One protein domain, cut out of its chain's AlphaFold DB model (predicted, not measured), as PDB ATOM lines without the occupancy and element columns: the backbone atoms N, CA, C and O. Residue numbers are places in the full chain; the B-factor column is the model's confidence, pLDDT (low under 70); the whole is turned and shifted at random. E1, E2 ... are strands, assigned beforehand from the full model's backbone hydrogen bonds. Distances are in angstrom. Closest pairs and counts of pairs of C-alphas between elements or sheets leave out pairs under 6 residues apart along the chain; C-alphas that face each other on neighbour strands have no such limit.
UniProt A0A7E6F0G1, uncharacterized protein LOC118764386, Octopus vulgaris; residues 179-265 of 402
ATOM      1  N   LYS A 179     -58.334  20.258  33.720       92.06
ATOM      2  CA  LYS A 179     -57.514  19.179  34.304       92.06
ATOM      3  C   LYS A 179     -56.467  18.646  33.331       92.06
ATOM      4  O   LYS A 179     -55.335  18.366  33.719       92.06
ATOM      5  N   LYS A 180     -56.849  18.468  32.067       94.12
ATOM      6  CA  LYS A 180     -56.006  17.895  31.013       94.12
ATOM      7  C   LYS A 180     -56.190  18.670  29.719       94.12
ATOM      8  O   LYS A 180     -57.283  19.173  29.464       94.12
ATOM      9  N   VAL A 181     -55.143  18.704  28.906       92.88
ATOM     10  CA  VAL A 181     -55.177  19.248  27.544       92.88
ATOM     11  C   VAL A 181     -54.721  18.165  26.586       92.88
ATOM     12  O   VAL A 181     -53.678  17.556  26.803       92.88
ATOM     13  N   GLU A 182     -55.498  17.917  25.539       93.12
ATOM     14  CA  GLU A 182     -55.132  16.987  24.480       93.12
ATOM     15  C   GLU A 182     -54.696  17.768  23.239       93.12
ATOM     16  O   GLU A 182     -55.448  18.578  22.703       93.12
ATOM     17  N   PHE A 183     -53.478  17.510  22.768       91.38
ATOM     18  CA  PHE A 183     -52.991  17.985  21.483       91.38
ATOM     19  C   PHE A 183     -53.035  16.831  20.484       91.38
ATOM     20  O   PHE A 183     -52.217  15.906  20.540       91.38
ATOM     21  N   GLN A 184     -54.002  16.887  19.570       90.50
ATOM     22  CA  GLN A 184     -54.161  15.891  18.519       90.50
ATOM     23  C   GLN A 184     -53.502  16.352  17.218       90.50
ATOM     24  O   GLN A 184     -53.791  17.419  16.683       90.50
ATOM     25  N   LEU A 185     -52.658  15.489  16.665       86.12
ATOM     26  CA  LEU A 185     -52.096  15.613  15.331       86.12
ATOM     27  C   LEU A 185     -52.725  14.550  14.433       86.12
ATOM     28  O   LEU A 185     -52.400  13.364  14.541       86.12
ATOM     29  N   SER A 186     -53.569  14.984  13.502       84.31
ATOM     30  CA  SER A 186     -54.184  14.103  12.513       84.31
ATOM     31  C   SER A 186     -53.358  14.037  11.223       84.31
ATOM     32  O   SER A 186     -52.921  15.047  10.670       84.31
ATOM     33  N   ARG A 187     -53.130  12.820  10.731       80.31
ATOM     34  CA  ARG A 187     -52.602  12.507   9.394       80.31
ATOM     35  C   ARG A 187     -53.620  11.616   8.680       80.31
ATOM     36  O   ARG A 187     -54.341  10.901   9.371       80.31
ATOM     37  N   PRO A 188     -53.618  11.543   7.330       80.12
ATOM     38  CA  PRO A 188     -54.633  10.808   6.566       80.12
ATOM     39  C   PRO A 188     -54.957   9.392   7.070       80.12
ATOM     40  O   PRO A 188     -56.099   8.971   6.965       80.12
ATOM     41  N   ASN A 189     -53.980   8.687   7.655       83.88
ATOM     42  CA  ASN A 189     -54.147   7.324   8.166       83.88
ATOM     43  C   ASN A 189     -53.711   7.155   9.633       83.88
ATOM     44  O   ASN A 189     -53.512   6.025  10.078       83.88
ATOM     45  N   LYS A 190     -53.434   8.242  10.367       83.94
ATOM     46  CA  LYS A 190     -52.913   8.132  11.738       83.94
ATOM     47  C   LYS A 190     -53.143   9.395  12.550       83.94
ATOM     48  O   LYS A 190     -52.697  10.463  12.145       83.94
ATOM     49  N   THR A 191     -53.707   9.232  13.739       85.50
ATOM     50  CA  THR A 191     -53.811  10.297  14.737       85.50
ATOM     51  C   THR A 191     -52.796  10.048  15.842       85.50
ATOM     52  O   THR A 191     -52.651   8.925  16.327       85.50
ATOM     53  N   TYR A 192     -52.065  11.088  16.217       86.12
ATOM     54  CA  TYR A 192     -51.201  11.099  17.390       86.12
ATOM     55  C   TYR A 192     -51.834  12.020  18.422       86.12
ATOM     56  O   TYR A 192     -52.258  13.114  18.067       86.12
ATOM     57  N   SER A 193     -51.885  11.595  19.678       90.38
ATOM     58  CA  SER A 193     -52.441  12.394  20.767       90.38
ATOM     59  C   SER A 193     -51.402  12.557  21.866       90.38
ATOM     60  O   SER A 193     -50.862  11.566  22.358       90.38
ATOM     61  N   LEU A 194     -51.094  13.803  22.211       90.75
ATOM     62  CA  LEU A 194     -50.276  14.163  23.364       90.75
ATOM     63  C   LEU A 194     -51.205  14.707  24.444       90.75
ATOM     64  O   LEU A 194     -51.973  15.628  24.179       90.75
ATOM     65  N   ILE A 195     -51.132  14.160  25.653       92.81
ATOM     66  CA  ILE A 195     -51.958  14.617  26.774       92.81
ATOM     67  C   ILE A 195     -51.062  15.326  27.774       92.81
ATOM     68  O   ILE A 195     -50.077  14.753  28.235       92.81
ATOM     69  N   PHE A 196     -51.438  16.546  28.136       94.06
ATOM     70  CA  PHE A 196     -50.748  17.401  29.090       94.06
ATOM     71  C   PHE A 196     -51.595  17.624  30.347       94.06
ATOM     72  O   PHE A 196     -52.828  17.561  30.311       94.06
ATOM     73  N   ASN A 197     -50.938  17.923  31.463       95.50
ATOM     74  CA  ASN A 197     -51.562  18.413  32.681       95.50
ATOM     75  C   ASN A 197     -51.927  19.887  32.489       95.50
ATOM     76  O   ASN A 197     -51.046  20.736  32.374       95.50
ATOM     77  N   GLY A 198     -53.228  20.176  32.456       94.38
ATOM     78  CA  GLY A 198     -53.735  21.542  32.311       94.38
ATOM     79  C   GLY A 198     -53.855  22.293  33.638       94.38
ATOM     80  O   GLY A 198     -54.073  23.503  33.641       94.38
ATOM     81  N   THR A 199     -53.698  21.609  34.772       94.56
ATOM     82  CA  THR A 199     -53.935  22.210  36.087       94.56
ATOM     83  C   THR A 199     -52.894  23.289  36.384       94.56
ATOM     84  O   THR A 199     -51.692  23.030  36.308       94.56
ATOM     85  N   GLY A 200     -53.350  24.494  36.743       93.62
ATOM     86  CA  GLY A 200     -52.472  25.629  37.057       93.62
ATOM     87  C   GLY A 200     -51.709  26.177  35.846       93.62
ATOM     88  O   GLY A 200     -50.710  26.870  36.014       93.62
ATOM     89  N   THR A 201     -52.148  25.838  34.633       93.25
ATOM     90  CA  THR A 201     -51.598  26.382  33.388       93.25
ATOM     91  C   THR A 201     -52.476  27.516  32.875       93.25
ATOM     92  O   THR A 201     -53.677  27.542  33.126       93.25
ATOM     93  N   ASN A 202     -51.869  28.425  32.124       90.44
ATOM     94  CA  ASN A 202     -52.566  29.394  31.280       90.44
ATOM     95  C   ASN A 202     -52.587  28.912  29.821       90.44
ATOM     96  O   ASN A 202     -52.031  27.859  29.498       90.44
ATOM     97  N   SER A 203     -53.150  29.721  28.925       85.06
ATOM     98  CA  SER A 203     -53.323  29.406  27.500       85.06
ATOM     99  C   SER A 203     -52.027  29.088  26.729       85.06
ATOM    100  O   SER A 203     -52.089  28.545  25.620       85.06
ATOM    101  N   THR A 204     -50.848  29.356  27.312       83.62
ATOM    102  CA  THR A 204     -49.529  29.151  26.684       83.62
ATOM    103  C   THR A 204     -48.591  28.203  27.416       83.62
ATOM    104  O   THR A 204     -47.714  27.604  26.798       83.62
ATOM    105  N   SER A 205     -48.749  28.043  28.725       89.00
ATOM    106  CA  SER A 205     -47.815  27.279  29.561       89.00
ATOM    107  C   SER A 205     -48.119  25.785  29.635       89.00
ATOM    108  O   SER A 205     -47.280  25.034  30.125       89.00
ATOM    109  N   TRP A 206     -49.276  25.336  29.139       92.19
ATOM    110  CA  TRP A 206     -49.649  23.916  29.131       92.19
ATOM    111  C   TRP A 206     -48.813  23.069  28.161       92.19
ATOM    112  O   TRP A 206     -48.663  21.868  28.372       92.19
ATOM    113  N   PHE A 207     -48.249  23.676  27.113       91.31
ATOM    114  CA  PHE A 207     -47.498  22.978  26.068       91.31
ATOM    115  C   PHE A 207     -46.001  22.901  26.403       91.31
ATOM    116  O   PHE A 207     -45.163  23.538  25.763       91.31
ATOM    117  N   ARG A 208     -45.670  22.160  27.466       89.88
ATOM    118  CA  ARG A 208     -44.301  21.991  27.981       89.88
ATOM    119  C   ARG A 208     -44.016  20.539  28.351       89.88
ATOM    120  O   ARG A 208     -44.937  19.771  28.617       89.88
ATOM    121  N   GLU A 209     -42.734  20.185  28.398       89.56
ATOM    122  CA  GLU A 209     -42.282  18.825  28.718       89.56
ATOM    123  C   GLU A 209     -42.694  18.405  30.134       89.56
ATOM    124  O   GLU A 209     -43.252  17.326  30.307       89.56
ATOM    125  N   ASP A 210     -42.550  19.292  31.124       92.31
ATOM    126  CA  ASP A 210     -42.954  19.043  32.519       92.31
ATOM    127  C   ASP A 210     -44.471  18.859  32.692       92.31
ATOM    128  O   ASP A 210     -44.936  18.380  33.728       92.31
ATOM    129  N   LYS A 211     -45.259  19.248  31.685       94.44
ATOM    130  CA  LYS A 211     -46.710  19.058  31.661       94.44
ATOM    131  C   LYS A 211     -47.126  17.800  30.916       94.44
ATOM    132  O   LYS A 211     -48.286  17.422  31.041       94.44
ATOM    133  N   LEU A 212     -46.253  17.144  30.156       93.31
ATOM    134  CA  LEU A 212     -46.620  15.982  29.349       93.31
ATOM    135  C   LEU A 212     -46.946  14.774  30.246       93.31
ATOM    136  O   LEU A 212     -46.088  14.256  30.951       93.31
ATOM    137  N   ILE A 213     -48.196  14.307  30.203       92.81
ATOM    138  CA  ILE A 213     -48.672  13.119  30.929       92.81
ATOM    139  C   ILE A 213     -48.480  11.863  30.080       92.81
ATOM    140  O   ILE A 213     -48.064  10.823  30.584       92.81
ATOM    141  N   SER A 214     -48.832  11.929  28.794       89.12
ATOM    142  CA  SER A 214     -48.748  10.771  27.905       89.12
ATOM    143  C   SER A 214     -48.452  11.171  26.470       89.12
ATOM    144  O   SER A 214     -49.023  12.135  25.957       89.12
ATOM    145  N   HIS A 215     -47.635  10.363  25.794       86.50
ATOM    146  CA  HIS A 215     -47.372  10.473  24.365       86.50
ATOM    147  C   HIS A 215     -47.362   9.086  23.694       86.50
ATOM    148  O   HIS A 215     -47.036   8.091  24.336       86.50
ATOM    149  N   PRO A 216     -47.703   8.988  22.396       78.38
ATOM    150  CA  PRO A 216     -47.929   7.715  21.706       78.38
ATOM    151  C   PRO A 216     -46.647   7.097  21.127       78.38
ATOM    152  O   PRO A 216     -46.684   6.020  20.539       78.38
ATOM    153  N   LEU A 217     -45.516   7.802  21.212       70.62
ATOM    154  CA  LEU A 217     -44.209   7.319  20.760       70.62
ATOM    155  C   LEU A 217     -43.481   6.686  21.955       70.62
ATOM    156  O   LEU A 217     -43.502   7.265  23.026       70.62
ATOM    157  N   ALA A 218     -42.906   5.496  21.796       55.66
ATOM    158  CA  ALA A 218     -42.405   4.652  22.886       55.66
ATOM    159  C   ALA A 218     -41.442   5.346  23.883       55.66
ATOM    160  O   ALA A 218     -40.702   6.270  23.545       55.66
ATOM    161  N   SER A 219     -41.497   4.848  25.120       62.72
ATOM    162  CA  SER A 219     -40.913   5.356  26.366       62.72
ATOM    163  C   SER A 219     -39.436   5.756  26.285       62.72
ATOM    164  O   SER A 219     -38.583   4.925  25.976       62.72
ATOM    165  N   GLY A 220     -39.140   7.004  26.662       72.81
ATOM    166  CA  GLY A 220     -37.790   7.441  27.038       72.81
ATOM    167  C   GLY A 220     -37.095   8.404  26.078       72.81
ATOM    168  O   GLY A 220     -35.998   8.849  26.391       72.81
ATOM    169  N   THR A 221     -37.695   8.760  24.935       81.62
ATOM    170  CA  THR A 221     -37.133   9.827  24.085       81.62
ATOM    171  C   THR A 221     -37.565  11.190  24.630       81.62
ATOM    172  O   THR A 221     -38.771  11.453  24.619       81.62
ATOM    173  N   PRO A 222     -36.636  12.062  25.072       84.44
ATOM    174  CA  PRO A 222     -36.972  13.413  25.516       84.44
ATOM    175  C   PRO A 222     -37.683  14.186  24.403       84.44
ATOM    176  O   PRO A 222     -37.361  14.009  23.222       84.44
ATOM    177  N   MET A 223     -38.638  15.039  24.763       87.31
ATOM    178  CA  MET A 223     -39.347  15.881  23.799       87.31
ATOM    179  C   MET A 223     -39.251  17.335  24.218       87.31
ATOM    180  O   MET A 223     -39.715  17.711  25.291       87.31
ATOM    181  N   LYS A 224     -38.723  18.173  23.328       90.44
ATOM    182  CA  LYS A 224     -38.697  19.614  23.552       90.44
ATOM    183  C   LYS A 224     -39.893  20.258  22.864       90.44
ATOM    184  O   LYS A 224     -40.085  20.115  21.656       90.44
ATOM    185  N   PHE A 225     -40.673  20.999  23.640       90.75
ATOM    186  CA  PHE A 225     -41.835  21.745  23.169       90.75
ATOM    187  C   PHE A 225     -41.500  23.234  23.125       90.75
ATOM    188  O   PHE A 225     -41.034  23.801  24.112       90.75
ATOM    189  N   THR A 226     -41.731  23.871  21.980       89.12
ATOM    190  CA  THR A 226     -41.599  25.323  21.815       89.12
ATOM    191  C   THR A 226     -42.927  25.880  21.326       89.12
ATOM    192  O   THR A 226     -43.468  25.400  20.330       89.12
ATOM    193  N   PHE A 227     -43.446  26.894  22.017       84.25
ATOM    194  CA  PHE A 227     -44.691  27.564  21.654       84.25
ATOM    195  C   PHE A 227     -44.529  29.086  21.702       84.25
ATOM    196  O   PHE A 227     -44.097  29.630  22.716       84.25
ATOM    197  N   ASN A 228     -44.895  29.764  20.614       79.56
ATOM    198  CA  ASN A 228     -45.116  31.207  20.575       79.56
ATOM    199  C   ASN A 228     -46.612  31.459  20.386       79.56
ATOM    200  O   ASN A 228     -47.185  31.031  19.380       79.56
ATOM    201  N   ASN A 229     -47.224  32.181  21.323       67.88
ATOM    202  CA  ASN A 229     -48.652  32.487  21.278       67.88
ATOM    203  C   ASN A 229     -48.995  33.808  20.578       67.88
ATOM    204  O   ASN A 229     -50.126  34.277  20.688       67.88
ATOM    205  N   ASN A 230     -48.049  34.442  19.888       75.44
ATOM    206  CA  ASN A 230     -48.371  35.618  19.088       75.44
ATOM    207  C   ASN A 230     -49.507  35.273  18.104       75.44
ATOM    208  O   ASN A 230     -49.334  34.394  17.263       75.44
ATOM    209  N   PHE A 231     -50.662  35.940  18.223       64.06
ATOM    210  CA  PHE A 231     -51.848  35.639  17.417       64.06
ATOM    211  C   PHE A 231     -51.572  35.799  15.919       64.06
ATOM    212  O   PHE A 231     -52.011  34.979  15.113       64.06
ATOM    213  N   SER A 232     -50.791  36.814  15.544       69.19
ATOM    214  CA  SER A 232     -50.445  37.086  14.149       69.19
ATOM    215  C   SER A 232     -49.487  36.041  13.567       69.19
ATOM    216  O   SER A 232     -49.445  35.851  12.353       69.19
ATOM    217  N   MET A 233     -48.698  35.367  14.413       75.62
ATOM    218  CA  MET A 233     -47.688  34.387  13.995       75.62
ATOM    219  C   MET A 233     -47.543  33.248  15.019       75.62
ATOM    220  O   MET A 233     -46.479  33.106  15.634       75.62
ATOM    221  N   PRO A 234     -48.586  32.422  15.229       76.31
ATOM    222  CA  PRO A 234     -48.505  31.367  16.213       76.31
ATOM    223  C   PRO A 234     -47.541  30.309  15.696       76.31
ATOM    224  O   PRO A 234     -47.548  29.935  14.516       76.31
ATOM    225  N   TYR A 235     -46.672  29.865  16.593       84.31
ATOM    226  CA  TYR A 235     -45.587  28.955  16.273       84.31
ATOM    227  C   TYR A 235     -45.604  27.798  17.248       84.31
ATOM    228  O   TYR A 235     -45.509  28.009  18.454       84.31
ATOM    229  N   PHE A 236     -45.668  26.586  16.723       88.75
ATOM    230  CA  PHE A 236     -45.558  25.368  17.510       88.75
ATOM    231  C   PHE A 236     -44.407  24.552  16.972       88.75
ATOM    232  O   PHE A 236     -44.319  24.335  15.765       88.75
ATOM    233  N   ARG A 237     -43.568  24.037  17.860       91.00
ATOM    234  CA  ARG A 237     -42.541  23.076  17.497       91.00
ATOM    235  C   ARG A 237     -42.402  21.988  18.545       91.00
ATOM    236  O   ARG A 237     -42.428  22.255  19.743       91.00
ATOM    237  N   ILE A 238     -42.268  20.766  18.053       90.62
ATOM    238  CA  ILE A 238     -42.021  19.560  18.834       90.62
ATOM    239  C   ILE A 238     -40.751  18.938  18.264       90.62
ATOM    240  O   ILE A 238     -40.761  18.466  17.127       90.62
ATOM    241  N   ASP A 239     -39.671  18.943  19.030       90.19
ATOM    242  CA  ASP A 239     -38.436  18.246  18.681       90.19
ATOM    243  C   ASP A 239     -38.413  16.873  19.375       90.19
ATOM    244  O   ASP A 239     -38.665  16.765  20.576       90.19
ATOM    245  N   TRP A 240     -38.122  15.813  18.614       87.94
ATOM    246  CA  TRP A 240     -37.893  14.469  19.149       87.94
ATOM    247  C   TRP A 240     -36.397  14.292  19.439       87.94
ATOM    248  O   TRP A 240     -35.572  14.287  18.516       87.94
ATOM    249  N   GLY A 241     -36.055  14.122  20.716       83.19
ATOM    250  CA  GLY A 241     -34.692  14.234  21.243       83.19
ATOM    251  C   GLY A 241     -34.356  15.663  21.675       83.19
ATOM    252  O   GLY A 241     -35.031  16.615  21.282       83.19
ATOM    253  N   ILE A 242     -33.282  15.822  22.455       75.81
ATOM    254  CA  ILE A 242     -32.863  17.120  23.025       75.81
ATOM    255  C   ILE A 242     -32.591  18.149  21.916       75.81
ATOM    256  O   ILE A 242     -32.909  19.331  22.068       75.81
ATOM    257  N   THR A 243     -32.040  17.697  20.783       78.00
ATOM    258  CA  THR A 243     -31.685  18.562  19.646       78.00
ATOM    259  C   THR A 243     -32.552  18.345  18.399       78.00
ATOM    260  O   THR A 243     -32.266  18.898  17.336       78.00
ATOM    261  N   GLY A 244     -33.618  17.540  18.494       79.38
ATOM    262  CA  GLY A 244     -34.422  17.151  17.328       79.38
ATOM    263  C   GLY A 244     -33.709  16.167  16.390       79.38
ATOM    264  O   GLY A 244     -34.060  16.053  15.210       79.38
ATOM    265  N   GLU A 245     -32.695  15.452  16.885       83.50
ATOM    266  CA  GLU A 245     -31.904  14.475  16.123       83.50
ATOM    267  C   GLU A 245     -32.732  13.295  15.579       83.50
ATOM    268  O   GLU A 245     -32.380  12.701  14.554       83.50
ATOM    269  N   PHE A 246     -33.855  12.962  16.225       81.88
ATOM    270  CA  PHE A 246     -34.776  11.917  15.765       81.88
ATOM    271  C   PHE A 246     -35.845  12.464  14.813       81.88
ATOM    272  O   PHE A 246     -36.481  11.712  14.064       81.88
ATOM    273  N   GLY A 247     -35.981  13.785  14.781       86.94
ATOM    274  CA  GLY A 247     -36.893  14.522  13.934       86.94
ATOM    275  C   GLY A 247     -37.563  15.654  14.695       86.94
ATOM    276  O   GLY A 247     -37.328  15.867  15.880       86.94
ATOM    277  N   TRP A 248     -38.409  16.386  13.991       89.31
ATOM    278  CA  TRP A 248     -39.171  17.480  14.569       89.31
ATOM    279  C   TRP A 248     -40.450  17.700  13.780       89.31
ATOM    280  O   TRP A 248     -40.578  17.250  12.639       89.31
ATOM    281  N   MET A 249     -41.392  18.402  14.385       87.69
ATOM    282  CA  MET A 249     -42.577  18.949  13.746       87.69
ATOM    283  C   MET A 249     -42.671  20.428  14.082       87.69
ATOM    284  O   MET A 249     -42.402  20.812  15.211       87.69
ATOM    285  N   GLU A 250     -43.071  21.239  13.114       89.31
ATOM    286  CA  GLU A 250     -43.221  22.680  13.257       89.31
ATOM    287  C   GLU A 250     -44.499  23.132  12.548       89.31
ATOM    288  O   GLU A 250     -44.751  22.702  11.427       89.31
ATOM    289  N   ALA A 251     -45.295  23.992  13.170       85.75
ATOM    290  CA  ALA A 251     -46.387  24.715  12.532       85.75
ATOM    291  C   ALA A 251     -46.117  26.210  12.694       85.75
ATOM    292  O   ALA A 251     -45.924  26.676  13.815       85.75
ATOM    293  N   GLN A 252     -46.069  26.945  11.583       86.62
ATOM    294  CA  GLN A 252     -45.776  28.379  11.581       86.62
ATOM    295  C   GLN A 252     -46.622  29.101  10.532       86.62
ATOM    296  O   GLN A 252     -46.852  28.564   9.446       86.62
ATOM    297  N   ASN A 253     -47.049  30.327  10.827       80.19
ATOM    298  CA  ASN A 253     -47.655  31.195   9.824       80.19
ATOM    299  C   ASN A 253     -46.563  31.790   8.922       80.19
ATOM    300  O   ASN A 253     -45.591  32.369   9.409       80.19
ATOM    301  N   LYS A 254     -46.721  31.652   7.606       78.94
ATOM    302  CA  LYS A 254     -45.930  32.357   6.600       78.94
ATOM    303  C   LYS A 254     -46.843  33.018   5.590       78.94
ATOM    304  O   LYS A 254     -47.566  32.338   4.862       78.94
ATOM    305  N   ASN A 255     -46.753  34.342   5.501       79.75
ATOM    306  CA  ASN A 255     -47.506  35.143   4.537       79.75
ATOM    307  C   ASN A 255     -49.020  34.848   4.588       79.75
ATOM    308  O   ASN A 255     -49.654  34.676   3.550       79.75
ATOM    309  N   GLY A 256     -49.578  34.699   5.795       73.06
ATOM    310  CA  GLY A 256     -51.000  34.416   6.012       73.06
ATOM    311  C   GLY A 256     -51.407  32.948   5.848       73.06
ATOM    312  O   GLY A 256     -52.574  32.632   6.048       73.06
ATOM    313  N   ASN A 257     -50.481  32.044   5.515       76.00
ATOM    314  CA  ASN A 257     -50.751  30.612   5.381       76.00
ATOM    315  C   ASN A 257     -49.990  29.799   6.429       76.00
ATOM    316  O   ASN A 257     -48.823  30.069   6.712       76.00
ATOM    317  N   TYR A 258     -50.613  28.747   6.954       78.00
ATOM    318  CA  TYR A 258     -49.963  27.873   7.922       78.00
ATOM    319  C   TYR A 258     -49.134  26.799   7.215       78.00
ATOM    320  O   TYR A 258     -49.643  25.897   6.545       78.00
ATOM    321  N   GLU A 259     -47.815  26.885   7.382       81.75
ATOM    322  CA  GLU A 259     -46.882  25.840   6.984       81.75
ATOM    323  C   GLU A 259     -46.683  24.866   8.144       81.75
ATOM    324  O   GLU A 259     -46.016  25.184   9.129       81.75
ATOM    325  N   ILE A 260     -47.201  23.646   7.993       80.94
ATOM    326  CA  ILE A 260     -46.835  22.515   8.847       80.94
ATOM    327  C   ILE A 260     -45.651  21.797   8.193       80.94
ATOM    328  O   ILE A 260     -45.719  21.383   7.037       80.94
ATOM    329  N   LYS A 261     -44.551  21.643   8.919       84.50
ATOM    330  CA  LYS A 261     -43.318  20.977   8.495       84.50
ATOM    331  C   LYS A 261     -42.959  19.874   9.469       84.50
ATOM    332  O   LYS A 261     -43.331  19.909  10.637       84.50
ATOM    333  N   TYR A 262     -42.225  18.882   8.989       82.38
ATOM    334  CA  TYR A 262     -41.686  17.836   9.841       82.38
ATOM    335  C   TYR A 262     -40.440  17.216   9.220       82.38
ATOM    336  O   TYR A 262     -40.317  17.131   7.997       82.38
ATOM    337  N   LYS A 263     -39.536  16.744  10.073       83.06
ATOM    338  CA  LYS A 263     -38.339  15.983   9.711       83.06
ATOM    339  C   LYS A 263     -38.368  14.648  10.442       83.06
ATOM    340  O   LYS A 263     -38.774  14.594  11.596       83.06
ATOM    341  N   THR A 264     -37.914  13.578   9.794       79.56
ATOM    342  CA  THR A 264     -37.736  12.252  10.414       79.56
ATOM    343  C   THR A 264     -36.360  11.692  10.066       79.56
ATOM    344  O   THR A 264     -35.943  11.818   8.914       79.56
ATOM    345  N   LYS A 265     -35.683  11.042  11.023       71.88
ATOM    346  CA  LYS A 265     -34.284  10.565  10.923       71.88
ATOM    347  C   LYS A 265     -33.937   9.774   9.645       71.88
ATOM    348  O   LYS A 265     -32.839   9.925   9.129       71.88
TER     349      LYS A 265
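Overview. This is residues 179 to 265 of the 402 residues of the protein "uncharacterized protein LOC118764386" of Octopus vulgaris (UniProt A0A7E6F0G1). Two antiparallel sheets stand partly face to face as a loose sandwich, a larger slab of E4 to E7 and a smaller one of E1, E2 and the short E3, with the long strands of one sheet crossing those of the other. The chain passes from the small sheet to the large one through residues 215 to 222, and a long loop, residues 198 to 211, joins E2 to E3. The printed part has 87 residues, with no named helix and seven named strands, E1 to E7 in chain order; the class is all strand. The sheets have the orders E1 - E2 - E3 and E4 - E5 - E6 - E7. The whole is compact, with a radius of gyration of the C-alphas of 13.2 A and spans of 36 by 34 by 27 A.

Arrangement. Begin at E1, residues 180 to 187, and go on to E2, residues 190 to 197: they form a hairpin with a tight link, antiparallel at 163 degrees, and N 183 is 2.8 A from O 194. Next look at E3, residues 212 to 214, which makes a hairpin with E2 at 130 degrees; N 195 and O 214 are 2.9 A apart. These three strands are a meander, each the antiparallel neighbour of the one before. E3 is apart from E4, residues 223 to 228, where the second meander begins. E4 and E5, residues 235 to 240, form a hairpin at 172 degrees, with N 226 and O 237 2.8 A apart. E5 and E6, residues 247 to 254, form another at 172 degrees; look for N 238 and O 249, 2.8 A apart. E6 and E7, residues 257 to 264, form the last at 168 degrees, with N 261 and O 250 2.7 A apart. E4 and E7 are the edge strands of this sheet, and E1 and E2 are apart from its four strands.

Along the chain. Find C-alpha 180 at (-56.006, 17.895, 31.013); from there E1 runs 22.5 A to C-alpha 187, and E2 comes back over 23.4 A. E4 begins at C-alpha 223, at (-39.347, 15.881, 23.799), and is 16.7 A long, as is E5. E6 covers 21.3 A, and E7 runs 23.1 A to C-alpha 264 at (-37.736, 12.252, 10.414).

Size, cuts and confidence. The two C-alphas farthest apart are those of Ser 219 and Asn 255, at 37.5 A. The printed part has no cut. The link from E2 to E3, 14 residues, is long. Check the B-factor column: the mean pLDDT of the printed part is 84.5, and residues 218 to 219, 229 and 231 to 232 are under 70.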